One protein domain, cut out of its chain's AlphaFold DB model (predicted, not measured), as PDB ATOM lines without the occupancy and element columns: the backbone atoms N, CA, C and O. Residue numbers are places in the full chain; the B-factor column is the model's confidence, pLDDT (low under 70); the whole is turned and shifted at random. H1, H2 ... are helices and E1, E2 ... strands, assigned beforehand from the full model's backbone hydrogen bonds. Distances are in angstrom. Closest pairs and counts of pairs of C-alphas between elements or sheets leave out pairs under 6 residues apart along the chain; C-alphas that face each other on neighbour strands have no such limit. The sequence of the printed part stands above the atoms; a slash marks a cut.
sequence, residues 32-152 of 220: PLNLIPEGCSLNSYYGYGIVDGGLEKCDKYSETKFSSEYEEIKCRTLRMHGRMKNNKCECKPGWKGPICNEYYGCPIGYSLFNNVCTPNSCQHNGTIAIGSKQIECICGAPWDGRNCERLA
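What this domain is: This is residues 32 to 152 of the 220 residues of the protein "EGF-like domain-containing protein" of Onchocerca volvulus (UniProt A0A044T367). This model has little regular structure: four small two-stranded hairpins joined by loops, with helix H2 packed on hairpin E3 E4 and its end at Leu 78 meeting E2 and E8. The 121 printed residues run E1 E2 H1 H2 E3 E4 E5 E6 E7 E8; each hairpin is antiparallel, and the mixed class covers just 48 residues in named elements. It is compact, radius of gyration of the C-alphas 14.5 A, spanning 41 by 31 by 23 A.

How they stand to each other: Start at the hairpin of E3, residues 82 to 85, and E4, residues 88 to 91: N 83 and O 90, 2.8 A apart, are within hydrogen-bond range. H2, residues 68 to 78, comes closest to E3 at the C-alphas of Cys 75 and Gly 82, 4.9 A. In H2 every O i to N i+4 pair is within hydrogen-bond range; in H1, residues 58 to 64, 1 of 3, with 1 of 4 O i to N i+3 pairs. H2 is apart from E5, residues 111 to 113, and E6, residues 116 to 118.

Where its parts are: Find C-alpha 48 at (-20.113, 12.679, -2.610), where E1, residues 48 to 51, begins; E2 is residues 54 to 57. H2 measures 14.6 A from first to last C-alpha. E7, residues 127 to 130, precedes E8, residues 135 to 138, ending at (-27.771, 25.072, -11.948).

The domain as a whole: The C-alphas farthest apart, of Asn 86 and Pro 142, are 42.2 A apart. The printed part has no cut; the link E4 to E5 is long, 19 residues. Look at residue 43 for the one pLDDT under 70.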
ATOM      1  N   PRO A  32     -23.055  19.325 -10.110       96.98
ATOM      2  CA  PRO A  32     -24.079  18.605 -10.861       96.98
ATOM      3  C   PRO A  32     -24.259  17.165 -10.355       96.98
ATOM      4  O   PRO A  32     -23.292  16.411 -10.233       96.98
ATOM      5  N   LEU A  33     -25.503  16.756 -10.085       95.77
ATOM      6  CA  LEU A  33     -25.804  15.438  -9.511       95.77
ATOM      7  C   LEU A  33     -25.373  14.282 -10.428       95.77
ATOM      8  O   LEU A  33     -24.969  13.230  -9.947       95.77
ATOM      9  N   ASN A  34     -25.434  14.478 -11.744       93.98
ATOM     10  CA  ASN A  34     -25.029  13.484 -12.741       93.98
ATOM     11  C   ASN A  34     -23.515  13.208 -12.766       93.98
ATOM     12  O   ASN A  34     -23.094  12.268 -13.434       93.98
ATOM     13  N   LEU A  35     -22.706  14.013 -12.071       94.34
ATOM     14  CA  LEU A  35     -21.269  13.780 -11.912       94.34
ATOM     15  C   LEU A  35     -20.933  12.992 -10.639       94.34
ATOM     16  O   LEU A  35     -19.763  12.696 -10.394       94.34
ATOM     17  N   ILE A  36     -21.933  12.662  -9.815       94.35
ATOM     18  CA  ILE A  36     -21.722  11.903  -8.585       94.35
ATOM     19  C   ILE A  36     -21.670  10.403  -8.899       94.35
ATOM     20  O   ILE A  36     -22.617   9.877  -9.485       94.35
ATOM     21  N   PRO A  37     -20.587   9.701  -8.518       93.49
ATOM     22  CA  PRO A  37     -20.430   8.283  -8.813       93.49
ATOM     23  C   PRO A  37     -21.283   7.393  -7.900       93.49
ATOM     24  O   PRO A  37     -21.681   7.784  -6.801       93.49
ATOM     25  N   GLU A  38     -21.486   6.150  -8.337       92.55
ATOM     26  CA  GLU A  38     -21.920   5.061  -7.461       92.55
ATOM     27  C   GLU A  38     -20.791   4.676  -6.493       92.55
ATOM     28  O   GLU A  38     -19.629   4.521  -6.880       92.55
ATOM     29  N   GLY A  39     -21.150   4.488  -5.229       91.37
ATOM     30  CA  GLY A  39     -20.234   4.203  -4.134       91.37
ATOM     31  C   GLY A  39     -19.424   5.413  -3.665       91.37
ATOM     32  O   GLY A  39     -19.325   6.451  -4.318       91.37
ATOM     33  N   CYS A  40     -18.793   5.254  -2.502       90.29
ATOM     34  CA  CYS A  40     -17.752   6.163  -2.043       90.29
ATOM     35  C   CYS A  40     -16.381   5.582  -2.373       90.29
ATOM     36  O   CYS A  40     -16.072   4.446  -2.019       90.29
ATOM     37  N   SER A  41     -15.552   6.378  -3.043       82.22
ATOM     38  CA  SER A  41     -14.151   6.060  -3.304       82.22
ATOM     39  C   SER A  41     -13.261   7.169  -2.755       82.22
ATOM     40  O   SER A  41     -13.701   8.312  -2.619       82.22
ATOM     41  N   LEU A  42     -11.992   6.849  -2.488       72.72
ATOM     42  CA  LEU A  42     -10.973   7.841  -2.113       72.72
ATOM     43  C   LEU A  42     -10.821   8.954  -3.168       72.72
ATOM     44  O   LEU A  42     -10.358  10.042  -2.849       72.72
ATOM     45  N   ASN A  43     -11.251   8.685  -4.405       66.56
ATOM     46  CA  ASN A  43     -11.200   9.598  -5.539       66.56
ATOM     47  C   ASN A  43     -12.562  10.233  -5.850       66.56
ATOM     48  O   ASN A  43     -12.759  10.688  -6.978       66.56
ATOM     49  N   SER A  44     -13.521  10.251  -4.912       76.22
ATOM     50  CA  SER A  44     -14.729  11.055  -5.113       76.22
ATOM     51  C   SER A  44     -14.319  12.523  -5.206       76.22
ATOM     52  O   SER A  44     -14.124  13.198  -4.197       76.22
ATOM     53  N   TYR A  45     -14.161  13.002  -6.439       81.43
ATOM     54  CA  TYR A  45     -13.640  14.328  -6.757       81.43
ATOM     55  C   TYR A  45     -14.433  15.444  -6.065       81.43
ATOM     56  O   TYR A  45     -13.873  16.461  -5.670       81.43
ATOM     57  N   TYR A  46     -15.730  15.214  -5.858       86.01
ATOM     58  CA  TYR A  46     -16.640  16.150  -5.209       86.01
ATOM     59  C   TYR A  46     -16.916  15.836  -3.730       86.01
ATOM     60  O   TYR A  46     -17.620  16.598  -3.071       86.01
ATOM     61  N   GLY A  47     -16.410  14.716  -3.200       92.24
ATOM     62  CA  GLY A  47     -16.672  14.267  -1.827       92.24
ATOM     63  C   GLY A  47     -18.053  13.634  -1.602       92.24
ATOM     64  O   GLY A  47     -18.441  13.418  -0.454       92.24
ATOM     65  N   TYR A  48     -18.791  13.314  -2.667       94.69
ATOM     66  CA  TYR A  48     -20.113  12.679  -2.610       94.69
ATOM     67  C   TYR A  48     -20.144  11.334  -3.343       94.69
ATOM     68  O   TYR A  48     -19.351  11.092  -4.255       94.69
ATOM     69  N   GLY A  49     -21.086  10.470  -2.979       94.95
ATOM     70  CA  GLY A  49     -21.323   9.195  -3.657       94.95
ATOM     71  C   GLY A  49     -22.758   8.720  -3.468       94.95
ATOM     72  O   GLY A  49     -23.406   9.069  -2.477       94.95
ATOM     73  N   ILE A  50     -23.265   7.933  -4.414       95.04
ATOM     74  CA  ILE A  50     -24.538   7.222  -4.259       95.04
ATOM     75  C   ILE A  50     -24.256   5.891  -3.561       95.04
ATOM     76  O   ILE A  50     -23.582   5.027  -4.106       95.04
ATOM     77  N   VAL A  51     -24.728   5.717  -2.328       92.90
ATOM     78  CA  VAL A  51     -24.497   4.503  -1.533       92.90
ATOM     79  C   VAL A  51     -25.817   3.992  -0.981       92.90
ATOM     80  O   VAL A  51     -26.619   4.769  -0.468       92.90
ATOM     81  N   ASP A  52     -26.060   2.683  -1.080       90.75
ATOM     82  CA  ASP A  52     -27.301   2.038  -0.621       90.75
ATOM     83  C   ASP A  52     -28.576   2.735  -1.162       90.75
ATOM     84  O   ASP A  52     -29.599   2.828  -0.480       90.75
ATOM     85  N   GLY A  53     -28.508   3.268  -2.390       92.21
ATOM     86  CA  GLY A  53     -29.606   3.990  -3.037       92.21
ATOM     87  C   GLY A  53     -29.851   5.413  -2.519       92.21
ATOM     88  O   GLY A  53     -30.906   5.971  -2.812       92.21
ATOM     89  N   GLY A  54     -28.924   6.000  -1.754       94.86
ATOM     90  CA  GLY A  54     -28.990   7.372  -1.242       94.86
ATOM     91  C   GLY A  54     -27.758   8.201  -1.608       94.86
ATOM     92  O   GLY A  54     -26.661   7.669  -1.711       94.86
ATOM     93  N   LEU A  55     -27.925   9.515  -1.784       96.50
ATOM     94  CA  LEU A  55     -26.790  10.439  -1.898       96.50
ATOM     95  C   LEU A  55     -26.142  10.651  -0.524       96.50
ATOM     96  O   LEU A  55     -26.833  11.018   0.431       96.50
ATOM     97  N   GLU A  56     -24.828  10.481  -0.444       95.08
ATOM     98  CA  GLU A  56     -24.054  10.520   0.796       95.08
ATOM     99  C   GLU A  56     -22.815  11.416   0.660       95.08
ATOM    100  O   GLU A  56     -22.242  11.540  -0.425       95.08
ATOM    101  N   LYS A  57     -22.388  12.035   1.771       93.17
ATOM    102  CA  LYS A  57     -21.060  12.659   1.895       93.17
ATOM    103  C   LYS A  57     -20.053  11.579   2.260       93.17
ATOM    104  O   LYS A  57     -20.218  10.928   3.291       93.17
ATOM    105  N   CYS A  58     -19.035  11.367   1.438       92.11
ATOM    106  CA  CYS A  58     -18.188  10.184   1.568       92.11
ATOM    107  C   CYS A  58     -17.312  10.173   2.822       92.11
ATOM    108  O   CYS A  58     -17.143   9.111   3.414       92.11
ATOM    109  N   ASP A  59     -16.830  11.333   3.267       88.62
ATOM    110  CA  ASP A  59     -16.093  11.487   4.526       88.62
ATOM    111  C   ASP A  59     -16.972  11.141   5.743       88.62
ATOM    112  O   ASP A  59     -16.588  10.362   6.616       88.62
ATOM    113  N   LYS A  60     -18.207  11.654   5.771       86.39
ATOM    114  CA  LYS A  60     -19.144  11.447   6.888       86.39
ATOM    115  C   LYS A  60     -19.783  10.075   6.900       86.39
ATOM    116  O   LYS A  60     -20.042   9.539   7.983       86.39
ATOM    117  N   TYR A  61     -20.009   9.497   5.728       84.19
ATOM    118  CA  TYR A  61     -20.594   8.173   5.596       84.19
ATOM    119  C   TYR A  61     -19.702   7.097   6.228       84.19
ATOM    120  O   TYR A  61     -20.217   6.228   6.926       84.19
ATOM    121  N   SER A  62     -18.377   7.178   6.065       78.91
ATOM    122  CA  SER A  62     -17.447   6.239   6.712       78.91
ATOM    123  C   SER A  62     -17.344   6.416   8.228       78.91
ATOM    124  O   SER A  62     -17.178   5.433   8.944       78.91
ATOM    125  N   GLU A  63     -17.451   7.648   8.727       79.28
ATOM    126  CA  GLU A  63     -17.208   7.972  10.140       79.28
ATOM    127  C   GLU A  63     -18.460   7.824  11.018       79.28
ATOM    128  O   GLU A  63     -18.371   7.433  12.180       79.28
ATOM    129  N   THR A  64     -19.638   8.171  10.486       75.62
ATOM    130  CA  THR A  64     -20.838   8.452  11.297       75.62
ATOM    131  C   THR A  64     -22.141   7.933  10.683       75.62
ATOM    132  O   THR A  64     -23.207   8.460  10.995       75.62
ATOM    133  N   LYS A  65     -22.093   6.875   9.850       70.16
ATOM    134  CA  LYS A  65     -23.250   6.318   9.101       70.16
ATOM    135  C   LYS A  65     -24.566   6.246   9.893       70.16
ATOM    136  O   LYS A  65     -25.629   6.424   9.307       70.16
ATOM    137  N   PHE A  66     -24.492   5.965  11.194       76.01
ATOM    138  CA  PHE A  66     -25.644   5.721  12.064       76.01
ATOM    139  C   PHE A  66     -25.896   6.814  13.114       76.01
ATOM    140  O   PHE A  66     -26.672   6.587  14.043       76.01
ATOM    141  N   SER A  67     -25.253   7.983  13.014       88.80
ATOM    142  CA  SER A  67     -25.544   9.077  13.942       88.80
ATOM    143  C   SER A  67     -26.844   9.787  13.552       88.80
ATOM    144  O   SER A  67     -27.085  10.095  12.383       88.80
ATOM    145  N   SER A  68     -27.684  10.079  14.549       89.75
ATOM    146  CA  SER A  68     -28.912  10.861  14.342       89.75
ATOM    147  C   SER A  68     -28.604  12.244  13.753       89.75
ATOM    148  O   SER A  68     -29.350  12.741  12.916       89.75
ATOM    149  N   GLU A  69     -27.475  12.842  14.141       92.11
ATOM    150  CA  GLU A  69     -27.018  14.137  13.628       92.11
ATOM    151  C   GLU A  69     -26.714  14.088  12.122       92.11
ATOM    152  O   GLU A  69     -27.126  14.971  11.366       92.11
ATOM    153  N   TYR A  70     -26.041  13.034  11.646       93.51
ATOM    154  CA  TYR A  70     -25.774  12.884  10.219       93.51
ATOM    155  C   TYR A  70     -27.066  12.626   9.431       93.51
ATOM    156  O   TYR A  70     -27.254  13.185   8.352       93.51
ATOM    157  N   GLU A  71     -28.003  11.852   9.983       94.89
ATOM    158  CA  GLU A  71     -29.333  11.656   9.391       94.89
ATOM    159  C   GLU A  71     -30.104  12.981   9.237       94.89
ATOM    160  O   GLU A  71     -30.672  13.246   8.173       94.89
ATOM    161  N   GLU A  72     -30.043  13.876  10.227       95.23
ATOM    162  CA  GLU A  72     -30.619  15.224  10.120       95.23
ATOM    163  C   GLU A  72     -29.957  16.058   9.013       95.23
ATOM    164  O   GLU A  72     -30.646  16.728   8.233       95.23
ATOM    165  N   ILE A  73     -28.627  15.982   8.884       94.11
ATOM    166  CA  ILE A  73     -27.889  16.638   7.796       94.11
ATOM    167  C   ILE A  73     -28.355  16.105   6.441       94.11
ATOM    168  O   ILE A  73     -28.635  16.908   5.545       94.11
ATOM    169  N   LYS A  74     -28.495  14.785   6.274       95.71
ATOM    170  CA  LYS A  74     -28.995  14.192   5.023       95.71
ATOM    171  C   LYS A  74     -30.375  14.721   4.669       95.71
ATOM    172  O   LYS A  74     -30.592  15.149   3.538       95.71
ATOM    173  N   CYS A  75     -31.279  14.762   5.640       96.56
ATOM    174  CA  CYS A  75     -32.648  15.216   5.421       96.56
ATOM    175  C   CYS A  75     -32.762  16.692   5.073       96.56
ATOM    176  O   CYS A  75     -33.602  17.058   4.252       96.56
ATOM    177  N   ARG A  76     -31.911  17.528   5.665       95.11
ATOM    178  CA  ARG A  76     -31.891  18.963   5.386       95.11
ATOM    179  C   ARG A  76     -31.185  19.299   4.074       95.11
ATOM    180  O   ARG A  76     -31.612  20.218   3.384       95.11
ATOM    181  N   THR A  77     -30.103  18.588   3.754       95.72
ATOM    182  CA  THR A  77     -29.148  19.027   2.723       95.72
ATOM    183  C   THR A  77     -29.108  18.130   1.487       95.72
ATOM    184  O   THR A  77     -28.974  18.644   0.381       95.72
ATOM    185  N   LEU A  78     -29.276  16.811   1.642       97.25
ATOM    186  CA  LEU A  78     -29.079  15.816   0.576       97.25
ATOM    187  C   LEU A  78     -30.384  15.187   0.072       97.25
ATOM    188  O   LEU A  78     -30.341  14.277  -0.757       97.25
ATOM    189  N   ARG A  79     -31.544  15.618   0.582       97.40
ATOM    190  CA  ARG A  79     -32.870  15.152   0.153       97.40
ATOM    191  C   ARG A  79     -33.772  16.350  -0.155       97.40
ATOM    192  O   ARG A  79     -33.990  17.194   0.707       97.40
ATOM    193  N   MET A  80     -34.346  16.411  -1.357       96.53
ATOM    194  CA  MET A  80     -35.302  17.460  -1.747       96.53
ATOM    195  C   MET A  80     -36.632  17.309  -1.006       96.53
ATOM    196  O   MET A  80     -37.160  18.274  -0.453       96.53
ATOM    197  N   HIS A  81     -37.133  16.076  -0.927       96.78
ATOM    198  CA  HIS A  81     -38.346  15.727  -0.189       96.78
ATOM    199  C   HIS A  81     -38.046  14.715   0.923       96.78
ATOM    200  O   HIS A  81     -38.713  13.691   1.028       96.78
ATOM    201  N   GLY A  82     -37.035  14.985   1.754       97.60
ATOM    202  CA  GLY A  82     -36.697  14.167   2.926       97.60
ATOM    203  C   GLY A  82     -37.566  14.462   4.154       97.60
ATOM    204  O   GLY A  82     -38.126  15.554   4.294       97.60
ATOM    205  N   ARG A  83     -37.681  13.487   5.057       97.52
ATOM    206  CA  ARG A  83     -38.223  13.648   6.412       97.52
ATOM    207  C   ARG A  83     -37.506  12.727   7.397       97.52
ATOM    208  O   ARG A  83     -37.113  11.620   7.037       97.52
ATOM    209  N   MET A  84     -37.405  13.164   8.647       97.05
ATOM    210  CA  MET A  84     -36.933  12.312   9.737       97.05
ATOM    211  C   MET A  84     -38.057  11.387  10.207       97.05
ATOM    212  O   MET A  84     -39.176  11.839  10.465       97.05
ATOM    213  N   LYS A  85     -37.756  10.096  10.341       96.44
ATOM    214  CA  LYS A  85     -38.624   9.095  10.969       96.44
ATOM    215  C   LYS A  85     -37.754   8.101  11.725       96.44
ATOM    216  O   LYS A  85     -36.865   7.496  11.139       96.44
ATOM    217  N   ASN A  86     -38.018   7.913  13.017       94.83
ATOM    218  CA  ASN A  86     -37.252   7.000  13.878       94.83
ATOM    219  C   ASN A  86     -35.728   7.228  13.782       94.83
ATOM    220  O   ASN A  86     -34.975   6.287  13.555       94.83
ATOM    221  N   ASN A  87     -35.291   8.489  13.895       93.81
ATOM    222  CA  ASN A  87     -33.889   8.932  13.774       93.81
ATOM    223  C   ASN A  87     -33.205   8.624  12.435       93.81
ATOM    224  O   ASN A  87     -31.993   8.762  12.326       93.81
ATOM    225  N   LYS A  88     -33.966   8.239  11.408       95.19
ATOM    226  CA  LYS A  88     -33.458   7.998  10.062       95.19
ATOM    227  C   LYS A  88     -34.104   8.959   9.076       95.19
ATOM    228  O   LYS A  88     -35.303   9.232   9.149       95.19
ATOM    229  N   CYS A  89     -33.313   9.439   8.132       96.34
ATOM    230  CA  CYS A  89     -33.806  10.203   7.014       96.34
ATOM    231  C   CYS A  89     -34.402   9.283   5.941       96.34
ATOM    232  O   CYS A  89     -33.732   8.394   5.413       96.34
ATOM    233  N   GLU A  90     -35.661   9.520   5.586       96.72
ATOM    234  CA  GLU A  90     -36.362   8.823   4.506       96.72
ATOM    235  C   GLU A  90     -37.059   9.814   3.569       96.72
ATOM    236  O   GLU A  90     -37.276  10.979   3.912       96.72
ATOM    237  N   CYS A  91     -37.445   9.363   2.377       98.01
ATOM    238  CA  CYS A  91     -38.280  10.177   1.505       98.01
ATOM    239  C   CYS A  91     -39.677  10.366   2.104       98.01
ATOM    240  O   CYS A  91     -40.263   9.456   2.696       98.01
ATOM    241  N   LYS A  92     -40.231  11.567   1.930       98.07
ATOM    242  CA  LYS A  92     -41.641  11.844   2.203       98.07
ATOM    243  C   LYS A  92     -42.517  10.890   1.375       98.07
ATOM    244  O   LYS A  92     -42.118  10.500   0.277       98.07
ATOM    245  N   PRO A  93     -43.727  10.542   1.852       97.58
ATOM    246  CA  PRO A  93     -44.646   9.692   1.100       97.58
ATOM    247  C   PRO A  93     -44.864  10.219  -0.322       97.58
ATOM    248  O   PRO A  93     -45.037  11.422  -0.515       97.58
ATOM    249  N   GLY A  94     -44.832   9.325  -1.310       97.02
ATOM    250  CA  GLY A  94     -44.939   9.682  -2.729       97.02
ATOM    251  C   GLY A  94     -43.607  10.014  -3.414       97.02
ATOM    252  O   GLY A  94     -43.559   9.973  -4.640       97.02
ATOM    253  N   TRP A  95     -42.524  10.236  -2.665       97.72
ATOM    254  CA  TRP A  95     -41.203  10.558  -3.213       97.72
ATOM    255  C   TRP A  95     -40.222   9.387  -3.102       97.72
ATOM    256  O   TRP A  95     -40.323   8.564  -2.188       97.72
ATOM    257  N   LYS A  96     -39.261   9.318  -4.028       97.34
ATOM    258  CA  LYS A  96     -38.238   8.264  -4.103       97.34
ATOM    259  C   LYS A  96     -36.937   8.746  -4.764       97.34
ATOM    260  O   LYS A  96     -36.814   9.901  -5.179       97.34
ATOM    261  N   GLY A  97     -35.979   7.828  -4.862       96.14
ATOM    262  CA  GLY A  97     -34.674   8.036  -5.489       96.14
ATOM    263  C   GLY A  97     -33.616   8.586  -4.521       96.14
ATOM    264  O   GLY A  97     -33.954   8.961  -3.393       96.14
ATOM    265  N   PRO A  98     -32.345   8.680  -4.954       96.35
ATOM    266  CA  PRO A  98     -31.215   8.949  -4.058       96.35
ATOM    267  C   PRO A  98     -31.265  10.277  -3.307       96.35
ATOM    268  O   PRO A  98     -30.712  10.408  -2.214       96.35
ATOM    269  N   ILE A  99     -31.971  11.251  -3.877       97.51
ATOM    270  CA  ILE A  99     -32.181  12.581  -3.302       97.51
ATOM    271  C   ILE A  99     -33.658  12.871  -2.995       97.51
ATOM    272  O   ILE A  99     -34.014  14.021  -2.751       97.51
ATOM    273  N   CYS A 100     -34.539  11.863  -3.010       97.46
ATOM    274  CA  CYS A 100     -35.989  12.039  -2.851       97.46
ATOM    275  C   CYS A 100     -36.586  13.082  -3.812       97.46
ATOM    276  O   CYS A 100     -37.309  13.967  -3.365       97.46
ATOM    277  N   ASN A 101     -36.227  13.023  -5.096       96.43
ATOM    278  CA  ASN A 101     -36.693  13.956  -6.131       96.43
ATOM    279  C   ASN A 101     -37.671  13.310  -7.120       96.43
ATOM    280  O   ASN A 101     -38.441  14.010  -7.756       96.43
ATOM    281  N   GLU A 102     -37.666  11.988  -7.268       96.80
ATOM    282  CA  GLU A 102     -38.612  11.321  -8.163       96.80
ATOM    283  C   GLU A 102     -39.966  11.143  -7.477       96.80
ATOM    284  O   GLU A 102     -40.022  10.855  -6.277       96.80
ATOM    285  N   TYR A 103     -41.054  11.248  -8.240       97.76
ATOM    286  CA  TYR A 103     -42.413  11.072  -7.725       97.76
ATOM    287  C   TYR A 103     -43.032   9.760  -8.225       97.76
ATOM    288  O   TYR A 103     -43.000   9.467  -9.418       97.76
ATOM    289  N   TYR A 104     -43.631   8.962  -7.332       96.86
ATOM    290  CA  TYR A 104     -44.226   7.660  -7.688       96.86
ATOM    291  C   TYR A 104     -45.337   7.757  -8.741       96.86
ATOM    292  O   TYR A 104     -45.532   6.805  -9.491       96.86
ATOM    293  N   GLY A 105     -46.055   8.881  -8.798       96.47
ATOM    294  CA  GLY A 105     -47.113   9.115  -9.785       96.47
ATOM    295  C   GLY A 105     -46.617   9.570 -11.162       96.47
ATOM    296  O   GLY A 105     -47.445   9.790 -12.040       96.47
ATOM    297  N   CYS A 106     -45.306   9.731 -11.355       97.44
ATOM    298  CA  CYS A 106     -44.710  10.153 -12.621       97.44
ATOM    299  C   CYS A 106     -43.935   9.007 -13.299       97.44
ATOM    300  O   CYS A 106     -43.615   8.006 -12.648       97.44
ATOM    301  N   PRO A 107     -43.622   9.128 -14.607       96.82
ATOM    302  CA  PRO A 107     -42.748   8.180 -15.297       96.82
ATOM    303  C   PRO A 107     -41.391   8.002 -14.593       96.82
ATOM    304  O   PRO A 107     -40.968   8.834 -13.792       96.82
ATOM    305  N   ILE A 108     -40.684   6.910 -14.890       93.24
ATOM    306  CA  ILE A 108     -39.378   6.614 -14.273       93.24
ATOM    307  C   ILE A 108     -38.402   7.773 -14.518       93.24
ATOM    308  O   ILE A 108     -38.256   8.222 -15.653       93.24
ATOM    309  N   GLY A 109     -37.740   8.242 -13.454       91.56
ATOM    310  CA  GLY A 109     -36.804   9.367 -13.505       91.56
ATOM    311  C   GLY A 109     -37.454  10.754 -13.471       91.56
ATOM    312  O   GLY A 109     -36.731  11.738 -13.363       91.56
ATOM    313  N   TYR A 110     -38.786  10.861 -13.525       96.77
ATOM    314  CA  TYR A 110     -39.485  12.148 -13.521       96.77
ATOM    315  C   TYR A 110     -39.795  12.621 -12.096       96.77
ATOM    316  O   TYR A 110     -40.051  11.837 -11.175       96.77
ATOM    317  N   SER A 111     -39.819  13.941 -11.940       95.94
ATOM    318  CA  SER A 111     -40.276  14.639 -10.739       95.94
ATOM    319  C   SER A 111     -41.686  15.202 -10.939       95.94
ATOM    320  O   SER A 111     -42.235  15.171 -12.040       95.94
ATOM    321  N   LEU A 112     -42.266  15.733  -9.864       95.20
ATOM    322  CA  LEU A 112     -43.506  16.495  -9.874       95.20
ATOM    323  C   LEU A 112     -43.203  17.965  -9.554       95.20
ATOM    324  O   LEU A 112     -42.846  18.296  -8.423       95.20
ATOM    325  N   PHE A 113     -43.397  18.861 -10.520       93.00
ATOM    326  CA  PHE A 113     -43.273  20.307 -10.327       93.00
ATOM    327  C   PHE A 113     -44.604  20.987 -10.650       93.00
ATOM    328  O   PHE A 113     -45.163  20.780 -11.724       93.00
ATOM    329  N   ASN A 114     -45.148  21.773  -9.714       90.58
ATOM    330  CA  ASN A 114     -46.473  22.399  -9.839       90.58
ATOM    331  C   ASN A 114     -47.578  21.426 -10.307       90.58
ATOM    332  O   ASN A 114     -48.405  21.768 -11.148       90.58
ATOM    333  N   ASN A 115     -47.598  20.207  -9.754       92.54
ATOM    334  CA  ASN A 115     -48.537  19.123 -10.097       92.54
ATOM    335  C   ASN A 115     -48.428  18.574 -11.532       92.54
ATOM    336  O   ASN A 115     -49.300  17.823 -11.962       92.54
ATOM    337  N   VAL A 116     -47.359  18.902 -12.256       95.31
ATOM    338  CA  VAL A 116     -47.068  18.359 -13.585       95.31
ATOM    339  C   VAL A 116     -45.821  17.488 -13.503       95.31
ATOM    340  O   VAL A 116     -44.844  17.844 -12.843       95.31
ATOM    341  N   CYS A 117     -45.852  16.330 -14.162       96.93
ATOM    342  CA  CYS A 117     -44.670  15.487 -14.269       96.93
ATOM    343  C   CYS A 117     -43.650  16.136 -15.207       96.93
ATOM    344  O   CYS A 117     -43.936  16.367 -16.381       96.93
ATOM    345  N   THR A 118     -42.452  16.397 -14.694       95.41
ATOM    346  CA  THR A 118     -41.342  17.013 -15.427       95.41
ATOM    347  C   THR A 118     -40.110  16.106 -15.371       95.41
ATOM    348  O   THR A 118     -39.946  15.378 -14.389       95.41
ATOM    349  N   PRO A 119     -39.217  16.120 -16.383       92.70
ATOM    350  CA  PRO A 119     -38.022  15.267 -16.387       92.70
ATOM    351  C   PRO A 119     -37.155  15.413 -15.132       92.70
ATOM    352  O   PRO A 119     -36.500  14.470 -14.713       92.70
ATOM    353  N   ASN A 120     -37.163  16.593 -14.512       92.55
ATOM    354  CA  ASN A 120     -36.662  16.823 -13.164       92.55
ATOM    355  C   ASN A 120     -37.332  18.077 -12.559       92.55
ATOM    356  O   ASN A 120     -38.159  18.713 -13.212       92.55
ATOM    357  N   SER A 121     -37.016  18.425 -11.306       94.18
ATOM    358  CA  SER A 121     -37.605  19.595 -10.626       94.18
ATOM    359  C   SER A 121     -37.094  20.945 -11.147       94.18
ATOM    360  O   SER A 121     -37.745  21.964 -10.918       94.18
ATOM    361  N   CYS A 122     -35.953  20.971 -11.839       96.82
ATOM    362  CA  CYS A 122     -35.367  22.174 -12.415       96.82
ATOM    363  C   CYS A 122     -36.090  22.566 -13.707       96.82
ATOM    364  O   CYS A 122     -36.260  21.770 -14.628       96.82
ATOM    365  N   GLN A 123     -36.506  23.823 -13.782       95.24
ATOM    366  CA  GLN A 123     -37.176  24.402 -14.938       95.24
ATOM    367  C   GLN A 123     -36.157  24.912 -15.962       95.24
ATOM    368  O   GLN A 123     -34.970  25.041 -15.666       95.24
ATOM    369  N   HIS A 124     -36.628  25.203 -17.177       95.06
ATOM    370  CA  HIS A 124     -35.844  25.860 -18.233       95.06
ATOM    371  C   HIS A 124     -34.487  25.186 -18.518       95.06
ATOM    372  O   HIS A 124     -33.453  25.848 -18.592       95.06
ATOM    373  N   ASN A 125     -34.496  23.854 -18.653       94.53
ATOM    374  CA  ASN A 125     -33.307  23.011 -18.848       94.53
ATOM    375  C   ASN A 125     -32.251  23.124 -17.733       94.53
ATOM    376  O   ASN A 125     -31.070  22.855 -17.958       94.53
ATOM    377  N   GLY A 126     -32.659  23.501 -16.520       97.23
ATOM    378  CA  GLY A 126     -31.781  23.473 -15.359       97.23
ATOM    379  C   GLY A 126     -31.295  22.058 -15.029       97.23
ATOM    380  O   GLY A 126     -31.935  21.053 -15.351       97.23
ATOM    381  N   THR A 127     -30.147  21.984 -14.361       97.57
ATOM    382  CA  THR A 127     -29.520  20.719 -13.948       97.57
ATOM    383  C   THR A 127     -29.565  20.593 -12.433       97.57
ATOM    384  O   THR A 127     -29.158  21.522 -11.739       97.57
ATOM    385  N   ILE A 128     -30.035  19.452 -11.912       97.79
ATOM    386  CA  ILE A 128     -30.015  19.190 -10.464       97.79
ATOM    387  C   ILE A 128     -28.567  19.230  -9.978       97.79
ATOM    388  O   ILE A 128     -27.699  18.563 -10.545       97.79
ATOM    389  N   ALA A 129     -28.328  19.961  -8.896       97.97
ATOM    390  CA  ALA A 129     -27.019  20.107  -8.301       97.97
ATOM    391  C   ALA A 129     -27.063  20.117  -6.767       97.97
ATOM    392  O   ALA A 129     -28.078  20.405  -6.128       97.97
ATOM    393  N   ILE A 130     -25.922  19.788  -6.178       96.97
ATOM    394  CA  ILE A 130     -25.692  19.780  -4.740       96.97
ATOM    395  C   ILE A 130     -25.096  21.136  -4.362       96.97
ATOM    396  O   ILE A 130     -23.984  21.454  -4.782       96.97
ATOM    397  N   GLY A 131     -25.840  21.924  -3.582       96.39
ATOM    398  CA  GLY A 131     -25.340  23.136  -2.933       96.39
ATOM    399  C   GLY A 131     -24.861  22.871  -1.506       96.39
ATOM    400  O   GLY A 131     -25.087  21.799  -0.936       96.39
ATOM    401  N   SER A 132     -24.229  23.869  -0.882       94.08
ATOM    402  CA  SER A 132     -23.703  23.745   0.487       94.08
ATOM    403  C   SER A 132     -24.801  23.576   1.545       94.08
ATOM    404  O   SER A 132     -24.584  22.933   2.577       94.08
ATOM    405  N   LYS A 133     -25.991  24.142   1.295       94.62
ATOM    406  CA  LYS A 133     -27.132  24.135   2.226       94.62
ATOM    407  C   LYS A 133     -28.229  23.143   1.852       94.62
ATOM    408  O   LYS A 133     -28.904  22.645   2.748       94.62
ATOM    409  N   GLN A 134     -28.448  22.898   0.564       96.52
ATOM    410  CA  GLN A 134     -29.528  22.048   0.063       96.52
ATOM    411  C   GLN A 134     -29.300  21.668  -1.402       96.52
ATOM    412  O   GLN A 134     -28.578  22.353  -2.121       96.52
ATOM    413  N   ILE A 135     -29.986  20.619  -1.858       97.74
ATOM    414  CA  ILE A 135     -30.144  20.339  -3.288       97.74
ATOM    415  C   ILE A 135     -30.951  21.463  -3.951       97.74
ATOM    416  O   ILE A 135     -32.022  21.862  -3.461       97.74
ATOM    417  N   GLU A 136     -30.438  21.939  -5.077       97.17
ATOM    418  CA  GLU A 136     -31.015  22.986  -5.914       97.17
ATOM    419  C   GLU A 136     -30.600  22.783  -7.379       97.17
ATOM    420  O   GLU A 136     -30.209  21.682  -7.760       97.17
ATOM    421  N   CYS A 137     -30.729  23.808  -8.218       98.23
ATOM    422  CA  CYS A 137     -30.462  23.709  -9.645       98.23
ATOM    423  C   CYS A 137     -29.382  24.687 -10.115       98.23
ATOM    424  O   CYS A 137     -29.342  25.847  -9.688       98.23
ATOM    425  N   ILE A 138     -28.555  24.221 -11.051       98.38
ATOM    426  CA  ILE A 138     -27.771  25.072 -11.948       98.38
ATOM    427  C   ILE A 138     -28.718  25.599 -13.027       98.38
ATOM    428  O   ILE A 138     -29.454  24.811 -13.629       98.38
ATOM    429  N   CYS A 139     -28.696  26.910 -13.277       98.01
ATOM    430  CA  CYS A 139     -29.626  27.567 -14.199       98.01
ATOM    431  C   CYS A 139     -28.904  28.246 -15.362       98.01
ATOM    432  O   CYS A 139     -28.014  29.078 -15.157       98.01
ATOM    433  N   GLY A 140     -29.356  27.952 -16.583       96.53
ATOM    434  CA  GLY A 140     -29.029  28.759 -17.756       96.53
ATOM    435  C   GLY A 140     -29.516  30.199 -17.569       96.53
ATOM    436  O   GLY A 140     -30.550  30.424 -16.941       96.53
ATOM    437  N   ALA A 141     -28.789  31.188 -18.094       95.87
ATOM    438  CA  ALA A 141     -29.300  32.555 -18.092       95.87
ATOM    439  C   ALA A 141     -30.518  32.616 -19.039       95.87
ATOM    440  O   ALA A 141     -30.587  31.821 -19.975       95.87
ATOM    441  N   PRO A 142     -31.505  33.492 -18.795       96.35
ATOM    442  CA  PRO A 142     -31.624  34.468 -17.704       96.35
ATOM    443  C   PRO A 142     -32.243  33.907 -16.408       96.35
ATOM    444  O   PRO A 142     -32.678  34.684 -15.559       96.35
ATOM    445  N   TRP A 143     -32.353  32.591 -16.253       97.73
ATOM    446  CA  TRP A 143     -33.116  31.970 -15.173       97.73
ATOM    447  C   TRP A 143     -32.354  31.906 -13.849       97.73
ATOM    448  O   TRP A 143     -31.123  31.874 -13.797       97.73
ATOM    449  N   ASP A 144     -33.118  31.903 -12.762       96.19
ATOM    450  CA  ASP A 144     -32.628  31.894 -11.389       96.19
ATOM    451  C   ASP A 144     -33.671  31.267 -10.448       96.19
ATOM    452  O   ASP A 144     -34.745  30.833 -10.871       96.19
ATOM    453  N   GLY A 145     -33.370  31.244  -9.154       95.82
ATOM    454  CA  GLY A 145     -34.178  30.579  -8.143       95.82
ATOM    455  C   GLY A 145     -33.644  29.189  -7.830       95.82
ATOM    456  O   GLY A 145     -32.640  28.723  -8.383       95.82
ATOM    457  N   ARG A 146     -34.316  28.522  -6.890       95.31
ATOM    458  CA  ARG A 146     -33.892  27.191  -6.448       95.31
ATOM    459  C   ARG A 146     -34.060  26.171  -7.570       95.31
ATOM    460  O   ARG A 146     -33.190  25.326  -7.744       95.31
ATOM    461  N   ASN A 147     -35.154  26.285  -8.318       96.42
ATOM    462  CA  ASN A 147     -35.562  25.372  -9.373       96.42
ATOM    463  C   ASN A 147     -35.517  26.045 -10.755       96.42
ATOM    464  O   ASN A 147     -36.197  25.592 -11.669       96.42
ATOM    465  N   CYS A 148     -34.733  27.117 -10.925       97.31
ATOM    466  CA  CYS A 148     -34.632  27.890 -12.170       97.31
ATOM    467  C   CYS A 148     -35.967  28.463 -12.675       97.31
ATOM    468  O   CYS A 148     -36.126  28.724 -13.862       97.31
ATOM    469  N   GLU A 149     -36.950  28.642 -11.799       95.54
ATOM    470  CA  GLU A 149     -38.313  29.054 -12.136       95.54
ATOM    471  C   GLU A 149     -38.471  30.568 -12.337       95.54
ATOM    472  O   GLU A 149     -39.460  31.019 -12.917       95.54
ATOM    473  N   ARG A 150     -37.522  31.366 -11.837       96.57
ATOM    474  CA  ARG A 150     -37.626  32.825 -11.806       96.57
ATOM    475  C   ARG A 150     -36.840  33.444 -12.954       96.57
ATOM    476  O   ARG A 150     -35.627  33.276 -13.047       96.57
ATOM    477  N   LEU A 151     -37.518  34.242 -13.775       97.63
ATOM    478  CA  LEU A 151     -36.866  35.093 -14.766       97.63
ATOM    479  C   LEU A 151     -36.049  36.188 -14.061       97.63
ATOM    480  O   LEU A 151     -36.575  36.926 -13.223       97.63
ATOM    481  N   ALA A 152     -34.769  36.311 -14.397       96.89
ATOM    482  CA  ALA A 152     -33.844  37.245 -13.768       96.89
ATOM    483  C   ALA A 152     -32.967  37.928 -14.830       96.89
ATOM    484  O   ALA A 152     -31.768  37.700 -14.901       96.89
TER     485      ALA A 152